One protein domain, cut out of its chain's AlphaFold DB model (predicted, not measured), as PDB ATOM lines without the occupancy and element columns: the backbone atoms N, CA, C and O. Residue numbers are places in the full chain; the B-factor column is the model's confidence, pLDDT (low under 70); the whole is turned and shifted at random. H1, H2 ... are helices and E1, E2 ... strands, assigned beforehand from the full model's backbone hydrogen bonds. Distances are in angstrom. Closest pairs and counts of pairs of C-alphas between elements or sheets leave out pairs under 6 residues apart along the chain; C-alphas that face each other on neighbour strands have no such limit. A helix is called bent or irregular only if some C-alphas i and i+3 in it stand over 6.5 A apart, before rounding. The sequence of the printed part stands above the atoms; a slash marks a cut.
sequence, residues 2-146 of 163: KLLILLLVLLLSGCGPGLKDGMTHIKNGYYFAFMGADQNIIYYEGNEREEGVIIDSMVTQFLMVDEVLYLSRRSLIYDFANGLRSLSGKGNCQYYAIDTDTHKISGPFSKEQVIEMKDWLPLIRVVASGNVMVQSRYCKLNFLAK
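AT A GLANCE: This is residues 2 to 146 of the 163 residues of an uncharacterized protein of Pseudoalteromonas rubra (UniProt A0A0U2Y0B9). Two small antiparallel sheets lie partly face to face as a sandwich; the second sheet has a long two-stranded arm, E6 and E7, reaching past the first, and H3 and H4 cover its other face. Residues 2 to 18, with H1, stick out as a free tail that makes much of the length. The 145 printed residues hold five named helices and eight named strands, in the order H1 H2 E1 E2 E3 E4 E5 E6 E7 E8 H3 H4 H5; the class is mixed, and the sheets run E1 E2 E3 E4 and E5 E6 E7 E8. The whole is loose, with a radius of gyration of the C-alphas of 19.1 A, and spans 71 by 39 by 32 A.

IN THESE COORDINATES: H1 is residues 2 to 12, 16.5 A long, from C-alpha 2 at (-21.338, 66.502, 34.804). H2 is 19 to 22, E1 23 to 27, E2 30 to 33, E3 41 to 44, E4 52 to 55 and E5 59 to 65. E6, residues 68 to 81, measures 37.9 A and bends by 55 degrees at residue 72; E7, residues 84 to 99, measures 34.1 A and bends by 94 degrees at residue 89. E8 is 105 to 109, H3 111 to 116, H4 118 to 128, and H5 141 to 145, ending at C-alpha 145 (27.216, 24.576, 51.422).

HOW THE PARTS SIT: Each sheet is a meander, each strand the antiparallel neighbour of the one before. N 24 and O 32 are 2.8 A apart across E1 and E2, N 31 and O 43 2.8 A across E2 and E3, N 54 and O 42 3.0 A across E3 and E4. In the twisted second sheet, N 63 and O 70 are 2.8 A apart across E5 and E6, N 91 and O 75 2.7 A across E6 and E7, N 106 and O 97 2.8 A across E7 and E8. The facing parts of the sandwich are 10.7 A centre to centre, their strands at 44 degrees. H3 and H4 lie on the same face of the second sheet, making two layers, at heights of 9.6 A and 9.7 A. H4 touches H5, closest at the C-alphas of Ala 128 and Ala 145, 4.7 A. H4 is irregular: C-alphas 119 and 122 are 7.3 A apart. H2 only grazes the first sheet and H5 the second. H3 has every O i to N i+4 pair within hydrogen-bond range, H1 5 of 7, H4 3 of 7 with 7 of 8 O i to N i+3 pairs, H5 0 of 1 with 2 of 2; H2 is too short for such a pair.

THE WHOLE: The C-alphas farthest apart, Lys 2 and Glu 116, are 71.4 A apart. The printed part has no cut, and H4 to H5 is a long link of 12 residues. Mean pLDDT of the printed part is 76.8; residues 2 to 22, 48 to 54 and 130 to 135 are among those under 70.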
ATOM      1  N   LYS A   2     -21.583  67.960  34.693       53.16
ATOM      2  CA  LYS A   2     -21.338  66.502  34.804       53.16
ATOM      3  C   LYS A   2     -20.277  65.953  33.829       53.16
ATOM      4  O   LYS A   2     -19.527  65.061  34.196       53.16
ATOM      5  N   LEU A   3     -20.162  66.537  32.633       57.50
ATOM      6  CA  LEU A   3     -19.179  66.128  31.617       57.50
ATOM      7  C   LEU A   3     -17.727  66.487  31.994       57.50
ATOM      8  O   LEU A   3     -16.798  65.769  31.646       57.50
ATOM      9  N   LEU A   4     -17.541  67.582  32.739       57.69
ATOM     10  CA  LEU A   4     -16.219  68.085  33.127       57.69
ATOM     11  C   LEU A   4     -15.587  67.228  34.236       57.69
ATOM     12  O   LEU A   4     -14.377  67.041  34.268       57.69
ATOM     13  N   ILE A   5     -16.425  66.670  35.116       64.81
ATOM     14  CA  ILE A   5     -16.002  65.787  36.210       64.81
ATOM     15  C   ILE A   5     -15.530  64.435  35.657       64.81
ATOM     16  O   ILE A   5     -14.540  63.894  36.135       64.81
ATOM     17  N   LEU A   6     -16.175  63.917  34.605       58.00
ATOM     18  CA  LEU A   6     -15.798  62.643  33.981       58.00
ATOM     19  C   LEU A   6     -14.402  62.700  33.331       58.00
ATOM     20  O   LEU A   6     -13.632  61.747  33.411       58.00
ATOM     21  N   LEU A   7     -14.066  63.841  32.724       57.66
ATOM     22  CA  LEU A   7     -12.784  64.062  32.052       57.66
ATOM     23  C   LEU A   7     -11.625  64.221  33.053       57.66
ATOM     24  O   LEU A   7     -10.511  63.783  32.780       57.66
ATOM     25  N   LEU A   8     -11.904  64.767  34.241       55.69
ATOM     26  CA  LEU A   8     -10.928  64.897  35.327       55.69
ATOM     27  C   LEU A   8     -10.571  63.539  35.963       55.69
ATOM     28  O   LEU A   8      -9.426  63.320  36.347       55.69
ATOM     29  N   VAL A   9     -11.534  62.611  36.036       59.78
ATOM     30  CA  VAL A   9     -11.324  61.251  36.571       59.78
ATOM     31  C   VAL A   9     -10.455  60.405  35.631       59.78
ATOM     32  O   VAL A   9      -9.605  59.655  36.101       59.78
ATOM     33  N   LEU A  10     -10.595  60.577  34.311       55.53
ATOM     34  CA  LEU A  10      -9.782  59.881  33.299       55.53
ATOM     35  C   LEU A  10      -8.324  60.369  33.235       55.53
ATOM     36  O   LEU A  10      -7.433  59.598  32.882       55.53
ATOM     37  N   LEU A  11      -8.060  61.626  33.606       55.38
ATOM     38  CA  LEU A  11      -6.702  62.184  33.673       55.38
ATOM     39  C   LEU A  11      -5.944  61.765  34.946       55.38
ATOM     40  O   LEU A  11      -4.719  61.816  34.969       55.38
ATOM     41  N   LEU A  12      -6.653  61.309  35.986       53.25
ATOM     42  CA  LEU A  12      -6.064  60.801  37.234       53.25
ATOM     43  C   LEU A  12      -5.776  59.289  37.206       53.25
ATOM     44  O   LEU A  12      -5.030  58.799  38.049       53.25
ATOM     45  N   SER A  13      -6.297  58.542  36.227       50.88
ATOM     46  CA  SER A  13      -5.978  57.117  36.018       50.88
ATOM     47  C   SER A  13      -4.662  56.871  35.255       50.88
ATOM     48  O   SER A  13      -4.405  55.759  34.803       50.88
ATOM     49  N   GLY A  14      -3.821  57.900  35.109       50.06
ATOM     50  CA  GLY A  14      -2.541  57.852  34.393       50.06
ATOM     51  C   GLY A  14      -1.334  57.334  35.185       50.06
ATOM     52  O   GLY A  14      -0.227  57.392  34.662       50.06
ATOM     53  N   CYS A  15      -1.503  56.820  36.405       51.62
ATOM     54  CA  CYS A  15      -0.453  56.054  37.086       51.62
ATOM     55  C   CYS A  15      -0.667  54.561  36.820       51.62
ATOM     56  O   CYS A  15      -1.206  53.836  37.653       51.62
ATOM     57  N   GLY A  16      -0.247  54.093  35.641       48.38
ATOM     58  CA  GLY A  16       0.112  52.681  35.522       48.38
ATOM     59  C   GLY A  16       1.258  52.407  36.504       48.38
ATOM     60  O   GLY A  16       2.130  53.272  36.619       48.38
ATOM     61  N   PRO A  17       1.268  51.276  37.234       46.66
ATOM     62  CA  PRO A  17       2.379  50.945  38.116       46.66
ATOM     63  C   PRO A  17       3.635  50.907  37.253       46.66
ATOM     64  O   PRO A  17       3.781  50.064  36.363       46.66
ATOM     65  N   GLY A  18       4.498  51.902  37.436       42.69
ATOM     66  CA  GLY A  18       5.766  51.942  36.741       42.69
ATOM     67  C   GLY A  18       6.547  50.705  37.155       42.69
ATOM     68  O   GLY A  18       6.533  50.327  38.321       42.69
ATOM     69  N   LEU A  19       7.283  50.101  36.220       46.94
ATOM     70  CA  LEU A  19       8.241  49.014  36.482       46.94
ATOM     71  C   LEU A  19       9.160  49.276  37.696       46.94
ATOM     72  O   LEU A  19       9.724  48.339  38.249       46.94
ATOM     73  N   LYS A  20       9.290  50.535  38.135       47.38
ATOM     74  CA  LYS A  20      10.026  50.956  39.331       47.38
ATOM     75  C   LYS A  20       9.421  50.483  40.660       47.38
ATOM     76  O   LYS A  20      10.181  50.360  41.613       47.38
ATOM     77  N   ASP A  21       8.136  50.130  40.727       54.34
ATOM     78  CA  ASP A  21       7.483  49.694  41.977       54.34
ATOM     79  C   ASP A  21       7.866  48.262  42.416       54.34
ATOM     80  O   ASP A  21       7.449  47.799  43.476       54.34
ATOM     81  N   GLY A  22       8.696  47.559  41.636       67.69
ATOM     82  CA  GLY A  22       9.177  46.205  41.945       67.69
ATOM     83  C   GLY A  22      10.683  46.003  41.771       67.69
ATOM     84  O   GLY A  22      11.127  44.854  41.726       67.69
ATOM     85  N   MET A  23      11.466  47.079  41.626       78.94
ATOM     86  CA  MET A  23      12.910  47.000  41.382       78.94
ATOM     87  C   MET A  23      13.735  47.340  42.622       78.94
ATOM     88  O   MET A  23      13.533  48.366  43.262       78.94
ATOM     89  N   THR A  24      14.732  46.508  42.904       86.38
ATOM     90  CA  THR A  24      15.715  46.716  43.967       86.38
ATOM     91  C   THR A  24      17.092  46.873  43.346       86.38
ATOM     92  O   THR A  24      17.562  45.982  42.638       86.38
ATOM     93  N   HIS A  25      17.754  47.994  43.627       87.94
ATOM     94  CA  HIS A  25      19.150  48.188  43.247       87.94
ATOM     95  C   HIS A  25      20.048  47.177  43.974       87.94
ATOM     96  O   HIS A  25      19.918  46.983  45.184       87.94
ATOM     97  N   ILE A  26      20.956  46.545  43.232       88.50
ATOM     98  CA  ILE A  26      21.965  45.620  43.751       88.50
ATOM     99  C   ILE A  26      23.285  46.378  43.931       88.50
ATOM    100  O   ILE A  26      23.675  46.653  45.064       88.50
ATOM    101  N   LYS A  27      23.972  46.708  42.827       89.19
ATOM    102  CA  LYS A  27      25.282  47.385  42.808       89.19
ATOM    103  C   LYS A  27      25.656  47.817  41.388       89.19
ATOM    104  O   LYS A  27      25.236  47.146  40.456       89.19
ATOM    105  N   ASN A  28      26.455  48.875  41.220       88.44
ATOM    106  CA  ASN A  28      27.034  49.325  39.940       88.44
ATOM    107  C   ASN A  28      26.039  49.315  38.764       88.44
ATOM    108  O   ASN A  28      26.328  48.759  37.712       88.44
ATOM    109  N   GLY A  29      24.831  49.855  38.959       85.19
ATOM    110  CA  GLY A  29      23.804  49.912  37.911       85.19
ATOM    111  C   GLY A  29      23.013  48.617  37.702       85.19
ATOM    112  O   GLY A  29      22.126  48.585  36.857       85.19
ATOM    113  N   TYR A  30      23.272  47.549  38.465       88.44
ATOM    114  CA  TYR A  30      22.484  46.316  38.429       88.44
ATOM    115  C   TYR A  30      21.247  46.419  39.316       88.44
ATOM    116  O   TYR A  30      21.326  46.831  40.475       88.44
ATOM    117  N   TYR A  31      20.122  45.936  38.800       88.31
ATOM    118  CA  TYR A  31      18.839  45.903  39.490       88.31
ATOM    119  C   TYR A  31      18.221  44.510  39.414       88.31
ATOM    120  O   TYR A  31      18.277  43.827  38.390       88.31
ATOM    121  N   PHE A  32      17.579  44.111  40.504       86.75
ATOM    122  CA  PHE A  32      16.655  42.989  40.535       86.75
ATOM    123  C   PHE A  32      15.236  43.515  40.349       86.75
ATOM    124  O   PHE A  32      14.792  44.318  41.163       86.75
ATOM    125  N   ALA A  33      14.512  43.046  39.333       85.44
ATOM    126  CA  ALA A  33      13.098  43.373  39.170       85.44
ATOM    127  C   ALA A  33      12.225  42.155  39.484       85.44
ATOM    128  O   ALA A  33      12.344  41.105  38.845       85.44
ATOM    129  N   PHE A  34      11.328  42.308  40.458       81.81
ATOM    130  CA  PHE A  34      10.294  41.332  40.770       81.81
ATOM    131  C   PHE A  34       9.050  41.620  39.925       81.81
ATOM    132  O   PHE A  34       8.296  42.549  40.204       81.81
ATOM    133  N   MET A  35       8.822  40.807  38.893       75.56
ATOM    134  CA  MET A  35       7.688  40.984  37.973       75.56
ATOM    135  C   MET A  35       6.470  40.109  38.329       75.56
ATOM    136  O   MET A  35       5.456  40.145  37.638       75.56
ATOM    137  N   GLY A  36       6.548  39.327  39.413       68.50
ATOM    138  CA  GLY A  36       5.524  38.347  39.786       68.50
ATOM    139  C   GLY A  36       5.608  37.042  38.982       68.50
ATOM    140  O   GLY A  36       6.367  36.928  38.027       68.50
ATOM    141  N   ALA A  37       4.865  36.014  39.412       66.38
ATOM    142  CA  ALA A  37       4.725  34.723  38.712       66.38
ATOM    143  C   ALA A  37       6.046  34.037  38.272       66.38
ATOM    144  O   ALA A  37       6.118  33.448  37.195       66.38
ATOM    145  N   ASP A  38       7.088  34.086  39.112       69.06
ATOM    146  CA  ASP A  38       8.453  33.612  38.814       69.06
ATOM    147  C   ASP A  38       9.163  34.353  37.657       69.06
ATOM    148  O   ASP A  38      10.152  33.853  37.131       69.06
ATOM    149  N   GLN A  39       8.719  35.535  37.231       75.69
ATOM    150  CA  GLN A  39       9.315  36.281  36.110       75.69
ATOM    151  C   GLN A  39      10.395  37.275  36.555       75.69
ATOM    152  O   GLN A  39      10.541  38.357  36.001       75.69
ATOM    153  N   ASN A  40      11.174  36.912  37.568       82.94
ATOM    154  CA  ASN A  40      12.215  37.786  38.097       82.94
ATOM    155  C   ASN A  40      13.366  37.952  37.098       82.94
ATOM    156  O   ASN A  40      13.768  36.970  36.463       82.94
ATOM    157  N   ILE A  41      13.938  39.153  37.021       85.94
ATOM    158  CA  ILE A  41      15.036  39.477  36.100       85.94
ATOM    159  C   ILE A  41      16.185  40.199  36.805       85.94
ATOM    160  O   ILE A  41      15.976  40.895  37.801       85.94
ATOM    161  N   ILE A  42      17.393  40.049  36.254       86.94
ATOM    162  CA  ILE A  42      18.525  40.940  36.530       86.94
ATOM    163  C   ILE A  42      18.700  41.860  35.323       86.94
ATOM    164  O   ILE A  42      18.948  41.403  34.201       86.94
ATOM    165  N   TYR A  43      18.565  43.156  35.571       85.50
ATOM    166  CA  TYR A  43      18.715  44.234  34.600       85.50
ATOM    167  C   TYR A  43      19.941  45.084  34.944       85.50
ATOM    168  O   TYR A  43      20.375  45.102  36.096       85.50
ATOM    169  N   TYR A  44      20.499  45.771  33.950       85.31
ATOM    170  CA  TYR A  44      21.550  46.761  34.148       85.31
ATOM    171  C   TYR A  44      21.208  48.069  33.444       85.31
ATOM    172  O   TYR A  44      20.916  48.068  32.247       85.31
ATOM    173  N   GLU A  45      21.281  49.150  34.214       81.31
ATOM    174  CA  GLU A  45      21.064  50.538  33.817       81.31
ATOM    175  C   GLU A  45      22.421  51.251  33.816       81.31
ATOM    176  O   GLU A  45      22.925  51.670  34.859       81.31
ATOM    177  N   GLY A  46      23.053  51.351  32.650       74.38
ATOM    178  CA  GLY A  46      24.323  52.051  32.505       74.38
ATOM    179  C   GLY A  46      24.716  52.203  31.043       74.38
ATOM    180  O   GLY A  46      24.296  51.417  30.200       74.38
ATOM    181  N   ASN A  47      25.526  53.221  30.758       70.44
ATOM    182  CA  ASN A  47      25.911  53.596  29.393       70.44
ATOM    183  C   ASN A  47      27.164  52.858  28.887       70.44
ATOM    184  O   ASN A  47      27.504  52.968  27.714       70.44
ATOM    185  N   GLU A  48      27.856  52.116  29.762       69.62
ATOM    186  CA  GLU A  48      29.072  51.331  29.459       69.62
ATOM    187  C   GLU A  48      28.794  50.165  28.484       69.62
ATOM    188  O   GLU A  48      29.701  49.529  27.952       69.62
ATOM    189  N   ARG A  49      27.515  49.859  28.262       64.44
ATOM    190  CA  ARG A  49      27.001  48.795  27.396       64.44
ATOM    191  C   ARG A  49      25.615  49.198  26.914       64.44
ATOM    192  O   ARG A  49      24.913  49.915  27.619       64.44
ATOM    193  N   GLU A  50      25.202  48.714  25.745       53.78
ATOM    194  CA  GLU A  50      23.809  48.872  25.314       53.78
ATOM    195  C   GLU A  50      22.879  48.308  26.406       53.78
ATOM    196  O   GLU A  50      23.108  47.209  26.931       53.78
ATOM    197  N   GLU A  51      21.884  49.105  26.812       49.84
ATOM    198  CA  GLU A  51      20.899  48.742  27.832       49.84
ATOM    199  C   GLU A  51      20.357  47.335  27.558       49.84
ATOM    200  O   GLU A  51      19.955  47.008  26.441       49.84
ATOM    201  N   GLY A  52      20.355  46.463  28.570       55.50
ATOM    202  CA  GLY A  52      20.036  45.065  28.314       55.50
ATOM    203  C   GLY A  52      19.692  44.281  29.562       55.50
ATOM    204  O   GLY A  52      20.419  44.293  30.557       55.50
ATOM    205  N   VAL A  53      18.588  43.544  29.487       57.19
ATOM    206  CA  VAL A  53      18.299  42.440  30.403       57.19
ATOM    207  C   VAL A  53      19.479  41.469  30.339       57.19
ATOM    208  O   VAL A  53      19.747  40.893  29.288       57.19
ATOM    209  N   ILE A  54      20.210  41.307  31.445       67.31
ATOM    210  CA  ILE A  54      21.410  40.452  31.474       67.31
ATOM    211  C   ILE A  54      21.011  38.995  31.544       67.31
ATOM    212  O   ILE A  54      21.597  38.141  30.886       67.31
ATOM    213  N   ILE A  55      20.007  38.726  32.370       72.62
ATOM    214  CA  ILE A  55      19.457  37.402  32.563       72.62
ATOM    215  C   ILE A  55      17.948  37.517  32.427       72.62
ATOM    216  O   ILE A  55      17.273  38.075  33.299       72.62
ATOM    217  N   ASP A  56      17.434  36.992  31.315       69.12
ATOM    218  CA  ASP A  56      16.010  37.003  31.012       69.12
ATOM    219  C   ASP A  56      15.262  35.968  31.855       69.12
ATOM    220  O   ASP A  56      15.507  34.771  31.757       69.12
ATOM    221  N   SER A  57      14.316  36.456  32.654       73.00
ATOM    222  CA  SER A  57      13.302  35.711  33.411       73.00
ATOM    223  C   SER A  57      13.786  34.617  34.381       73.00
ATOM    224  O   SER A  57      14.863  34.033  34.280       73.00
ATOM    225  N   MET A  58      12.915  34.284  35.337       84.31
ATOM    226  CA  MET A  58      13.082  33.158  36.260       84.31
ATOM    227  C   MET A  58      14.377  33.143  37.067       84.31
ATOM    228  O   MET A  58      14.878  32.065  37.402       84.31
ATOM    229  N   VAL A  59      14.896  34.314  37.439       86.00
ATOM    230  CA  VAL A  59      15.927  34.407  38.479       86.00
ATOM    231  C   VAL A  59      15.348  33.832  39.774       86.00
ATOM    232  O   VAL A  59      14.357  34.325  40.319       86.00
ATOM    233  N   THR A  60      15.932  32.729  40.239       87.44
ATOM    234  CA  THR A  60      15.440  31.972  41.402       87.44
ATOM    235  C   THR A  60      16.131  32.379  42.691       87.44
ATOM    236  O   THR A  60      15.549  32.273  43.772       87.44
ATOM    237  N   GLN A  61      17.389  32.792  42.578       87.50
ATOM    238  CA  GLN A  61      18.235  33.219  43.677       87.50
ATOM    239  C   GLN A  61      19.395  34.031  43.106       87.50
ATOM    240  O   GLN A  61      19.912  33.714  42.033       87.50
ATOM    241  N   PHE A  62      19.823  35.045  43.846       88.50
ATOM    242  CA  PHE A  62      21.078  35.735  43.603       88.50
ATOM    243  C   PHE A  62      21.746  36.088  44.931       88.50
ATOM    244  O   PHE A  62      21.092  36.148  45.975       88.50
ATOM    245  N   LEU A  63      23.056  36.276  44.882       89.69
ATOM    246  CA  LEU A  63      23.926  36.578  46.005       89.69
ATOM    247  C   LEU A  63      25.024  37.516  45.519       89.69
ATOM    248  O   LEU A  63      25.666  37.243  44.508       89.69
ATOM    249  N   MET A  64      25.245  38.595  46.259       88.81
ATOM    250  CA  MET A  64      26.358  39.503  46.022       88.81
ATOM    251  C   MET A  64      27.499  39.143  46.975       88.81
ATOM    252  O   MET A  64      27.283  39.094  48.188       88.81
ATOM    253  N   VAL A  65      28.693  38.887  46.441       87.69
ATOM    254  CA  VAL A  65      29.923  38.717  47.228       87.69
ATOM    255  C   VAL A  65      30.987  39.604  46.601       87.69
ATOM    256  O   VAL A  65      31.321  39.426  45.433       87.69
ATOM    257  N   ASP A  66      31.482  40.574  47.364       88.06
ATOM    258  CA  ASP A  66      32.412  41.604  46.891       88.06
ATOM    259  C   ASP A  66      31.872  42.368  45.660       88.06
ATOM    260  O   ASP A  66      30.892  43.111  45.779       88.06
ATOM    261  N   GLU A  67      32.493  42.184  44.490       88.81
ATOM    262  CA  GLU A  67      32.079  42.739  43.189       88.81
ATOM    263  C   GLU A  67      31.473  41.681  42.257       88.81
ATOM    264  O   GLU A  67      31.288  41.930  41.073       88.81
ATOM    265  N   VAL A  68      31.139  40.487  42.758       88.69
ATOM    266  CA  VAL A  68      30.565  39.417  41.937       88.69
ATOM    267  C   VAL A  68      29.128  39.106  42.356       88.69
ATOM    268  O   VAL A  68      28.847  38.670  43.477       88.69
ATOM    269  N   LEU A  69      28.208  39.286  41.412       90.25
ATOM    270  CA  LEU A  69      26.823  38.848  41.493       90.25
ATOM    271  C   LEU A  69      26.718  37.402  40.999       90.25
ATOM    272  O   LEU A  69      26.747  37.123  39.798       90.25
ATOM    273  N   TYR A  70      26.559  36.473  41.933       90.81
ATOM    274  CA  TYR A  70      26.274  35.074  41.643       90.81
ATOM    275  C   TYR A  70      24.771  34.865  41.582       90.81
ATOM    276  O   TYR A  70      24.042  35.259  42.491       90.81
ATOM    277  N   LEU A  71      24.285  34.205  40.540       90.69
ATOM    278  CA  LEU A  71      22.857  33.984  40.368       90.69
ATOM    279  C   LEU A  71      22.557  32.613  39.787       90.69
ATOM    280  O   LEU A  71      23.366  31.982  39.109       90.69
ATOM    281  N   SER A  72      21.334  32.184  40.035       90.56
ATOM    282  CA  SER A  72      20.749  30.981  39.477       90.56
ATOM    283  C   SER A  72      19.402  31.309  38.855       90.56
ATOM    284  O   SER A  72      18.643  32.130  39.383       90.56
ATOM    285  N   ARG A  73      19.074  30.620  37.768       89.44
ATOM    286  CA  ARG A  73      17.772  30.726  37.113       89.44
ATOM    287  C   ARG A  73      17.286  29.381  36.600       89.44
ATOM    288  O   ARG A  73      18.068  28.442  36.438       89.44
ATOM    289  N   ARG A  74      16.007  29.328  36.235       87.69
ATOM    290  CA  ARG A  74      15.491  28.305  35.316       87.69
ATOM    291  C   ARG A  74      15.441  28.878  33.912       87.69
ATOM    292  O   ARG A  74      14.838  29.920  33.702       87.69
ATOM    293  N   SER A  75      16.047  28.195  32.949       80.69
ATOM    294  CA  SER A  75      15.847  28.560  31.545       80.69
ATOM    295  C   SER A  75      14.365  28.436  31.172       80.69
ATOM    296  O   SER A  75      13.681  27.513  31.613       80.69
ATOM    297  N   LEU A  76      13.863  29.364  30.364       78.75
ATOM    298  CA  LEU A  76      12.564  29.223  29.715       78.75
ATOM    299  C   LEU A  76      12.762  28.455  28.402       78.75
ATOM    300  O   LEU A  76      13.694  28.744  27.650       78.75
ATOM    301  N   ILE A  77      11.914  27.461  28.150       73.50
ATOM    302  CA  ILE A  77      11.864  26.757  26.866       73.50
ATOM    303  C   ILE A  77      10.832  27.487  26.021       73.50
ATOM    304  O   ILE A  77       9.687  27.654  26.445       73.50
ATOM    305  N   TYR A  78      11.265  27.967  24.863       74.81
ATOM    306  CA  TYR A  78      10.415  28.705  23.948       74.81
ATOM    307  C   TYR A  78      10.165  27.867  22.706       74.81
ATOM    308  O   TYR A  78      11.115  27.385  22.092       74.81
ATOM    309  N   ASP A  79       8.902  27.777  22.315       71.00
ATOM    310  CA  ASP A  79       8.515  27.267  21.011       71.00
ATOM    311  C   ASP A  79       8.286  28.451  20.079       71.00
ATOM    312  O   ASP A  79       7.669  29.455  20.451       71.00
ATOM    313  N   PHE A  80       8.793  28.324  18.860       72.19
ATOM    314  CA  PHE A  80       8.544  29.276  17.792       72.19
ATOM    315  C   PHE A  80       7.629  28.618  16.768       72.19
ATOM    316  O   PHE A  80       8.043  27.715  16.043       72.19
ATOM    317  N   ALA A  81       6.386  29.086  16.703       71.44
ATOM    318  CA  ALA A  81       5.407  28.639  15.722       71.44
ATOM    319  C   ALA A  81       4.733  29.860  15.090       71.44
ATOM    320  O   ALA A  81       4.279  30.759  15.792       71.44
ATOM    321  N   ASN A  82       4.680  29.905  13.755       73.88
ATOM    322  CA  ASN A  82       4.042  30.988  12.990       73.88
ATOM    323  C   ASN A  82       4.535  32.406  13.356       73.88
ATOM    324  O   ASN A  82       3.752  33.351  13.385       73.88
ATOM    325  N   GLY A  83       5.824  32.561  13.676       72.94
ATOM    326  CA  GLY A  83       6.404  33.854  14.067       72.94
ATOM    327  C   GLY A  83       6.043  34.323  15.482       72.94
ATOM    328  O   GLY A  83       6.484  35.392  15.895       72.94
ATOM    329  N   LEU A  84       5.289  33.528  16.249       67.62
ATOM    330  CA  LEU A  84       4.993  33.785  17.655       67.62
ATOM    331  C   LEU A  84       5.933  32.965  18.541       67.62
ATOM    332  O   LEU A  84       6.089  31.756  18.362       67.62
ATOM    333  N   ARG A  85       6.549  33.640  19.517       74.06
ATOM    334  CA  ARG A  85       7.317  33.008  20.592       74.06
ATOM    335  C   ARG A  85       6.356  32.661  21.724       74.06
ATOM    336  O   ARG A  85       5.873  33.558  22.413       74.06
ATOM    337  N   SER A  86       6.090  31.378  21.928       71.06
ATOM    338  CA  SER A  86       5.300  30.883  23.060       71.06
ATOM    339  C   SER A  86       6.194  30.202  24.085       71.06
ATOM    340  O   SER A  86       7.187  29.567  23.736       71.06
ATOM    341  N   LEU A  87       5.843  30.316  25.364       71.19
ATOM    342  CA  LEU A  87       6.510  29.563  26.417       71.19
ATOM    343  C   LEU A  87       5.998  28.119  26.414       71.19
ATOM    344  O   LEU A  87       4.813  27.898  26.651       71.19
ATOM    345  N   SER A  88       6.883  27.153  26.191       69.31
ATOM    346  CA  SER A  88       6.536  25.728  26.158       69.31
ATOM    347  C   SER A  88       6.923  24.969  27.418       69.31
ATOM    348  O   SER A  88       6.384  23.901  27.702       69.31
ATOM    349  N   GLY A  89       7.797  25.542  28.248       71.94
ATOM    350  CA  GLY A  89       8.129  24.951  29.535       71.94
ATOM    351  C   GLY A  89       9.270  25.639  30.271       71.94
ATOM    352  O   GLY A  89       9.758  26.700  29.887       71.94
ATOM    353  N   LYS A  90       9.703  25.008  31.364       78.62
ATOM    354  CA  LYS A  90      10.833  25.445  32.193       78.62
ATOM    355  C   LYS A  90      11.962  24.417  32.066       78.62
ATOM    356  O   LYS A  90      11.766  23.264  32.446       78.62
ATOM    357  N   GLY A  91      13.126  24.833  31.582       80.44
ATOM    358  CA  GLY A  91      14.311  23.998  31.395       80.44
ATOM    359  C   GLY A  91      15.132  23.778  32.670       80.44
ATOM    360  O   GLY A  91      14.663  23.994  33.797       80.44
ATOM    361  N   ASN A  92      16.374  23.329  32.469       87.75
ATOM    362  CA  ASN A  92      17.332  23.030  33.535       87.75
ATOM    363  C   ASN A  92      17.818  24.298  34.253       87.75
ATOM    364  O   ASN A  92      17.767  25.410  33.710       87.75
ATOM    365  N   CYS A  93      18.305  24.105  35.483       89.88
ATOM    366  CA  CYS A  93      18.948  25.155  36.263       89.88
ATOM    367  C   CYS A  93      20.229  25.628  35.583       89.88
ATOM    368  O   CYS A  93      21.050  24.813  35.167       89.88
ATOM    369  N   GLN A  94      20.387  26.942  35.515       91.88
ATOM    370  CA  GLN A  94      21.574  27.600  34.994       91.88
ATOM    371  C   GLN A  94      22.132  28.530  36.060       91.88
ATOM    372  O   GLN A  94      21.366  29.209  36.750       91.88
ATOM    373  N   TYR A  95      23.452  28.569  36.160       92.00
ATOM    374  CA  TYR A  95      24.171  29.394  37.120       92.00
ATOM    375  C   TYR A  95      25.080  30.370  36.384       92.00
ATOM    376  O   TYR A  95      25.680  30.012  35.369       92.00
ATOM    377  N   TYR A  96      25.162  31.595  36.890       92.31
ATOM    378  CA  TYR A  96      25.970  32.657  36.308       92.31
ATOM    379  C   TYR A  96      26.720  33.404  37.408       92.31
ATOM    380  O   TYR A  96      26.239  33.507  38.539       92.31
ATOM    381  N   ALA A  97      27.877  33.943  37.048       91.31
ATOM    382  CA  ALA A  97      28.621  34.904  37.847       91.31
ATOM    383  C   ALA A  97      28.820  36.165  37.007       91.31
ATOM    384  O   ALA A  97      29.215  36.070  35.841       91.31
ATOM    385  N   ILE A  98      28.513  37.324  37.577       89.75
ATOM    386  CA  ILE A  98      28.664  38.611  36.908       89.75
ATOM    387  C   ILE A  98      29.565  39.485  37.758       89.75
ATOM    388  O   ILE A  98      29.208  39.812  38.884       89.75
ATOM    389  N   ASP A  99      30.712  39.862  37.215       90.25
ATOM    390  CA  ASP A  99      31.554  40.888  37.811       90.25
ATOM    391  C   ASP A  99      30.879  42.249  37.571       90.25
ATOM    392  O   ASP A  99      30.655  42.646  36.426       90.25
ATOM    393  N   THR A 100      30.437  42.912  38.638       89.12
ATOM    394  CA  THR A 100      29.637  44.137  38.563       89.12
ATOM    395  C   THR A 100      30.474  45.377  38.280       89.12
ATOM    396  O   THR A 100      29.896  46.403  37.942       89.12
ATOM    397  N   ASP A 101      31.796  45.310  38.431       89.75
ATOM    398  CA  ASP A 101      32.720  46.406  38.118       89.75
ATOM    399  C   ASP A 101      33.113  46.370  36.634       89.75
ATOM    400  O   ASP A 101      32.946  47.340  35.905       89.75
ATOM    401  N   THR A 102      33.530  45.200  36.147       88.56
ATOM    402  CA  THR A 102      33.966  44.997  34.753       88.56
ATOM    403  C   THR A 102      32.842  44.591  33.799       88.56
ATOM    404  O   THR A 102      33.064  44.424  32.600       88.56
ATOM    405  N   HIS A 103      31.640  44.353  34.324       84.81
ATOM    406  CA  HIS A 103      30.460  43.867  33.600       84.81
ATOM    407  C   HIS A 103      30.616  42.501  32.915       84.81
ATOM    408  O   HIS A 103      29.734  42.077  32.158       84.81
ATOM    409  N   LYS A 104      31.698  41.767  33.191       86.56
ATOM    410  CA  LYS A 104      31.952  40.455  32.595       86.56
ATOM    411  C   LYS A 104      30.972  39.415  33.136       86.56
ATOM    412  O   LYS A 104      30.891  39.174  34.339       86.56
ATOM    413  N   ILE A 105      30.277  38.734  32.228       86.62
ATOM    414  CA  ILE A 105      29.325  37.664  32.548       86.62
ATOM    415  C   ILE A 105      29.965  36.307  32.242       86.62
ATOM    416  O   ILE A 105      30.510  36.099  31.160       86.62
ATOM    417  N   SER A 106      29.867  35.371  33.184       88.75
ATOM    418  CA  SER A 106      30.317  33.984  33.039       88.75
ATOM    419  C   SER A 106      29.142  33.021  33.235       88.75
ATOM    420  O   SER A 106      28.426  33.120  34.232       88.75
ATOM    421  N   GLY A 107      28.949  32.089  32.298       89.06
ATOM    422  CA  GLY A 107      27.855  31.109  32.281       89.06
ATOM    423  C   GLY A 107      27.167  31.024  30.906       89.06
ATOM    424  O   GLY A 107      27.643  31.650  29.958       89.06
ATOM    425  N   PRO A 108      26.052  30.275  30.773       91.12
ATOM    426  CA  PRO A 108      25.425  29.446  31.804       91.12
ATOM    427  C   PRO A 108      26.278  28.237  32.186       91.12
ATOM    428  O   PRO A 108      26.756  27.512  31.317       91.12
ATOM    429  N   PHE A 109      26.376  27.964  33.482       91.62
ATOM    430  CA  PHE A 109      26.951  26.726  34.007       91.62
ATOM    431  C   PHE A 109      25.860  25.754  34.461       91.62
ATOM    432  O   PHE A 109      24.785  26.172  34.909       91.62
ATOM    433  N   SER A 110      26.152  24.455  34.382       91.81
ATOM    434  CA  SER A 110      25.413  23.414  35.094       91.81
ATOM    435  C   SER A 110      25.808  23.385  36.574       91.81
ATOM    436  O   SER A 110      26.790  23.997  36.997       91.81
ATOM    437  N   LYS A 111      25.042  22.652  37.383       89.88
ATOM    438  CA  LYS A 111      25.353  22.474  38.806       89.88
ATOM    439  C   LYS A 111      26.708  21.784  38.997       89.88
ATOM    440  O   LYS A 111      27.467  22.167  39.878       89.88
ATOM    441  N   GLU A 112      26.984  20.772  38.186       89.94
ATOM    442  CA  GLU A 112      28.200  19.957  38.228       89.94
ATOM    443  C   GLU A 112      29.422  20.821  37.911       89.94
ATOM    444  O   GLU A 112      30.382  20.815  38.671       89.94
ATOM    445  N   GLN A 113      29.328  21.667  36.878       91.25
ATOM    446  CA  GLN A 113      30.385  22.620  36.538       91.25
ATOM    447  C   GLN A 113      30.666  23.591  37.692       91.25
ATOM    448  O   GLN A 113      31.819  23.799  38.050       91.25
ATOM    449  N   VAL A 114      29.625  24.144  38.327       90.31
ATOM    450  CA  VAL A 114      29.794  25.065  39.467       90.31
ATOM    451  C   VAL A 114      30.495  24.399  40.657       90.31
ATOM    452  O   VAL A 114      31.287  25.049  41.331       90.31
ATOM    453  N   ILE A 115      30.238  23.113  40.916       87.06
ATOM    454  CA  ILE A 115      30.894  22.364  42.005       87.06
ATOM    455  C   ILE A 115      32.406  22.230  41.764       87.06
ATOM    456  O   ILE A 115      33.182  22.227  42.717       87.06
ATOM    457  N   GLU A 116      32.830  22.130  40.505       86.12
ATOM    458  CA  GLU A 116      34.230  21.924  40.123       86.12
ATOM    459  C   GLU A 116      35.033  23.238  40.017       86.12
ATOM    460  O   GLU A 116      36.267  23.221  40.010       86.12
ATOM    461  N   MET A 117      34.360  24.391  39.961       85.56
ATOM    462  CA  MET A 117      34.990  25.699  39.757       85.56
ATOM    463  C   MET A 117      35.512  26.327  41.056       85.56
ATOM    464  O   MET A 117      34.759  26.640  41.978       85.56
ATOM    465  N   LYS A 118      36.815  26.637  41.089       75.88
ATOM    466  CA  LYS A 118      37.455  27.331  42.225       75.88
ATOM    467  C   LYS A 118      36.982  28.778  42.406       75.88
ATOM    468  O   LYS A 118      36.949  29.266  43.532       75.88
ATOM    469  N   ASP A 119      36.553  29.448  41.341       80.31
ATOM    470  CA  ASP A 119      36.135  30.861  41.389       80.31
ATOM    471  C   ASP A 119      34.804  31.081  42.142       80.31
ATOM    472  O   ASP A 119      34.392  32.210  42.408       80.31
ATOM    473  N   TRP A 120      34.129  29.993  42.528       85.69
ATOM    474  CA  TRP A 120      32.900  30.002  43.324       85.69
ATOM    475  C   TRP A 120      33.149  29.744  44.820       85.69
ATOM    476  O   TRP A 120      32.212  29.790  45.620       85.69
ATOM    477  N   LEU A 121      34.405  29.522  45.233       80.50
ATOM    478  CA  LEU A 121      34.785  29.330  46.640       80.50
ATOM    479  C   LEU A 121      34.331  30.471  47.575       80.50
ATOM    480  O   LEU A 121      33.887  30.157  48.684       80.50
ATOM    481  N   PRO A 122      34.388  31.767  47.195       82.81
ATOM    482  CA  PRO A 122      33.894  32.843  48.060       82.81
ATOM    483  C   PRO A 122      32.405  32.685  48.392       82.81
ATOM    484  O   PRO A 122      31.989  32.877  49.538       82.81
ATOM    485  N   LEU A 123      31.615  32.232  47.417       83.88
ATOM    486  CA  LEU A 123      30.181  32.020  47.575       83.88
ATOM    487  C   LEU A 123      29.858  30.896  48.564       83.88
ATOM    488  O   LEU A 123      28.880  31.002  49.304       83.88
ATOM    489  N   ILE A 124      30.690  29.851  48.634       82.44
ATOM    490  CA  ILE A 124      30.512  28.735  49.578       82.44
ATOM    491  C   ILE A 124      30.406  29.249  51.013       82.44
ATOM    492  O   ILE A 124      29.508  28.835  51.742       82.44
ATOM    493  N   ARG A 125      31.279  30.183  51.415       80.06
ATOM    494  CA  ARG A 125      31.280  30.740  52.779       80.06
ATOM    495  C   ARG A 125      29.984  31.483  53.083       80.06
ATOM    496  O   ARG A 125      29.406  31.298  54.152       80.06
ATOM    497  N   VAL A 126      29.510  32.284  52.130       83.25
ATOM    498  CA  VAL A 126      28.267  33.051  52.270       83.25
ATOM    499  C   VAL A 126      27.066  32.117  52.371       83.25
ATOM    500  O   VAL A 126      26.253  32.257  53.281       83.25
ATOM    501  N   VAL A 127      26.981  31.107  51.504       83.81
ATOM    502  CA  VAL A 127      25.883  30.131  51.530       83.81
ATOM    503  C   VAL A 127      25.926  29.270  52.798       83.81
ATOM    504  O   VAL A 127      24.878  29.013  53.389       83.81
ATOM    505  N   ALA A 128      27.116  28.872  53.259       80.31
ATOM    506  CA  ALA A 128      27.299  28.099  54.490       80.31
ATOM    507  C   ALA A 128      26.918  28.882  55.756       80.31
ATOM    508  O   ALA A 128      26.513  28.273  56.742       80.31
ATOM    509  N   SER A 129      26.980  30.219  55.727       77.56
ATOM    510  CA  SER A 129      26.535  31.059  56.848       77.56
ATOM    511  C   SER A 129      25.023  30.991  57.108       77.56
ATOM    512  O   SER A 129      24.563  31.424  58.160       77.56
ATOM    513  N   GLY A 130      24.234  30.478  56.154       66.62
ATOM    514  CA  GLY A 130      22.781  30.329  56.278       66.62
ATOM    515  C   GLY A 130      21.980  31.630  56.168       66.62
ATOM    516  O   GLY A 130      20.764  31.573  55.995       66.62
ATOM    517  N   ASN A 131      22.634  32.796  56.175       63.81
ATOM    518  CA  ASN A 131      22.003  34.116  56.071       63.81
ATOM    519  C   ASN A 131      21.689  34.493  54.617       63.81
ATOM    520  O   ASN A 131      22.066  35.558  54.132       63.81
ATOM    521  N   VAL A 132      21.023  33.591  53.897       68.25
ATOM    522  CA  VAL A 132      20.709  33.780  52.483       68.25
ATOM    523  C   VAL A 132      19.208  33.874  52.284       68.25
ATOM    524  O   VAL A 132      18.467  32.923  52.536       68.25
ATOM    525  N   MET A 133      18.762  35.011  51.754       62.97
ATOM    526  CA  MET A 133      17.386  35.179  51.313       62.97
ATOM    527  C   MET A 133      17.134  34.304  50.077       62.97
ATOM    528  O   MET A 133      17.720  34.502  49.014       62.97
ATOM    529  N   VAL A 134      16.262  33.306  50.222       65.19
ATOM    530  CA  VAL A 134      15.893  32.386  49.141       65.19
ATOM    531  C   VAL A 134      14.560  32.824  48.544       65.19
ATOM    532  O   VAL A 134      13.531  32.752  49.210       65.19
ATOM    533  N   GLN A 135      14.573  33.238  47.277       65.81
ATOM    534  CA  GLN A 135      13.392  33.774  46.584       65.81
ATOM    535  C   GLN A 135      12.553  32.693  45.884       65.81
ATOM    536  O   GLN A 135      11.396  32.927  45.548       65.81
ATOM    537  N   SER A 136      13.105  31.493  45.673       72.44
ATOM    538  CA  SER A 136      12.418  30.388  45.000       72.44
ATOM    539  C   SER A 136      12.782  29.021  45.583       72.44
ATOM    540  O   SER A 136      13.847  28.810  46.168       72.44
ATOM    541  N   ARG A 137      11.895  28.036  45.403       74.25
ATOM    542  CA  ARG A 137      12.172  26.634  45.761       74.25
ATOM    543  C   ARG A 137      13.076  25.928  44.746       74.25
ATOM    544  O   ARG A 137      13.585  24.854  45.058       74.25
ATOM    545  N   TYR A 138      13.284  26.519  43.574       81.69
ATOM    546  CA  TYR A 138      14.041  25.927  42.473       81.69
ATOM    547  C   TYR A 138      15.454  26.503  42.366       81.69
ATOM    548  O   TYR A 138      15.692  27.621  42.806       81.69
ATOM    549  N   CYS A 139      16.365  25.733  41.761       86.44
ATOM    550  CA  CYS A 139      17.730  26.148  41.415       86.44
ATOM    551  C   CYS A 139      18.433  26.911  42.539       86.44
ATOM    552  O   CYS A 139      18.816  28.055  42.367       86.44
ATOM    553  N   LYS A 140      18.543  26.296  43.717       86.88
ATOM    554  CA  LYS A 140      19.208  26.916  44.864       86.88
ATOM    555  C   LYS A 140      20.717  26.728  44.774       86.88
ATOM    556  O   LYS A 140      21.175  25.677  44.342       86.88
ATOM    557  N   LEU A 141      21.472  27.687  45.298       87.38
ATOM    558  CA  LEU A 141      22.929  27.630  45.459       87.38
ATOM    559  C   LEU A 141      23.367  26.840  46.706       87.38
ATOM    560  O   LEU A 141      24.552  26.643  46.930       87.38
ATOM    561  N   ASN A 142      22.429  26.333  47.512       85.06
ATOM    562  CA  ASN A 142      22.719  25.628  48.770       85.06
ATOM    563  C   ASN A 142      23.528  24.329  48.616       85.06
ATOM    564  O   ASN A 142      24.092  23.853  49.597       85.06
ATOM    565  N   PHE A 143      23.617  23.753  47.413       84.88
ATOM    566  CA  PHE A 143      24.498  22.607  47.167       84.88
ATOM    567  C   PHE A 143      25.979  22.948  47.377       84.88
ATOM    568  O   PHE A 143      26.752  22.039  47.658       84.88
ATOM    569  N   LEU A 144      26.342  24.233  47.295       84.81
ATOM    570  CA  LEU A 144      27.678  24.742  47.597       84.81
ATOM    571  C   LEU A 144      28.018  24.687  49.090       84.81
ATOM    572  O   LEU A 144      29.188  24.645  49.435       84.81
ATOM    573  N   ALA A 145      27.016  24.659  49.974       73.88
ATOM    574  CA  ALA A 145      27.216  24.576  51.422       73.88
ATOM    575  C   ALA A 145      27.280  23.139  51.958       73.88
ATOM    576  O   ALA A 145      27.388  22.949  53.171       73.88
ATOM    577  N   LYS A 146      27.193  22.110  51.098       60.81
ATOM    578  CA  LYS A 146      27.420  20.737  51.563       60.81
ATOM    579  C   LYS A 146      28.856  20.619  52.081       60.81
ATOM    580  O   LYS A 146      29.758  21.181  51.459       60.81
TER     581      LYS A 146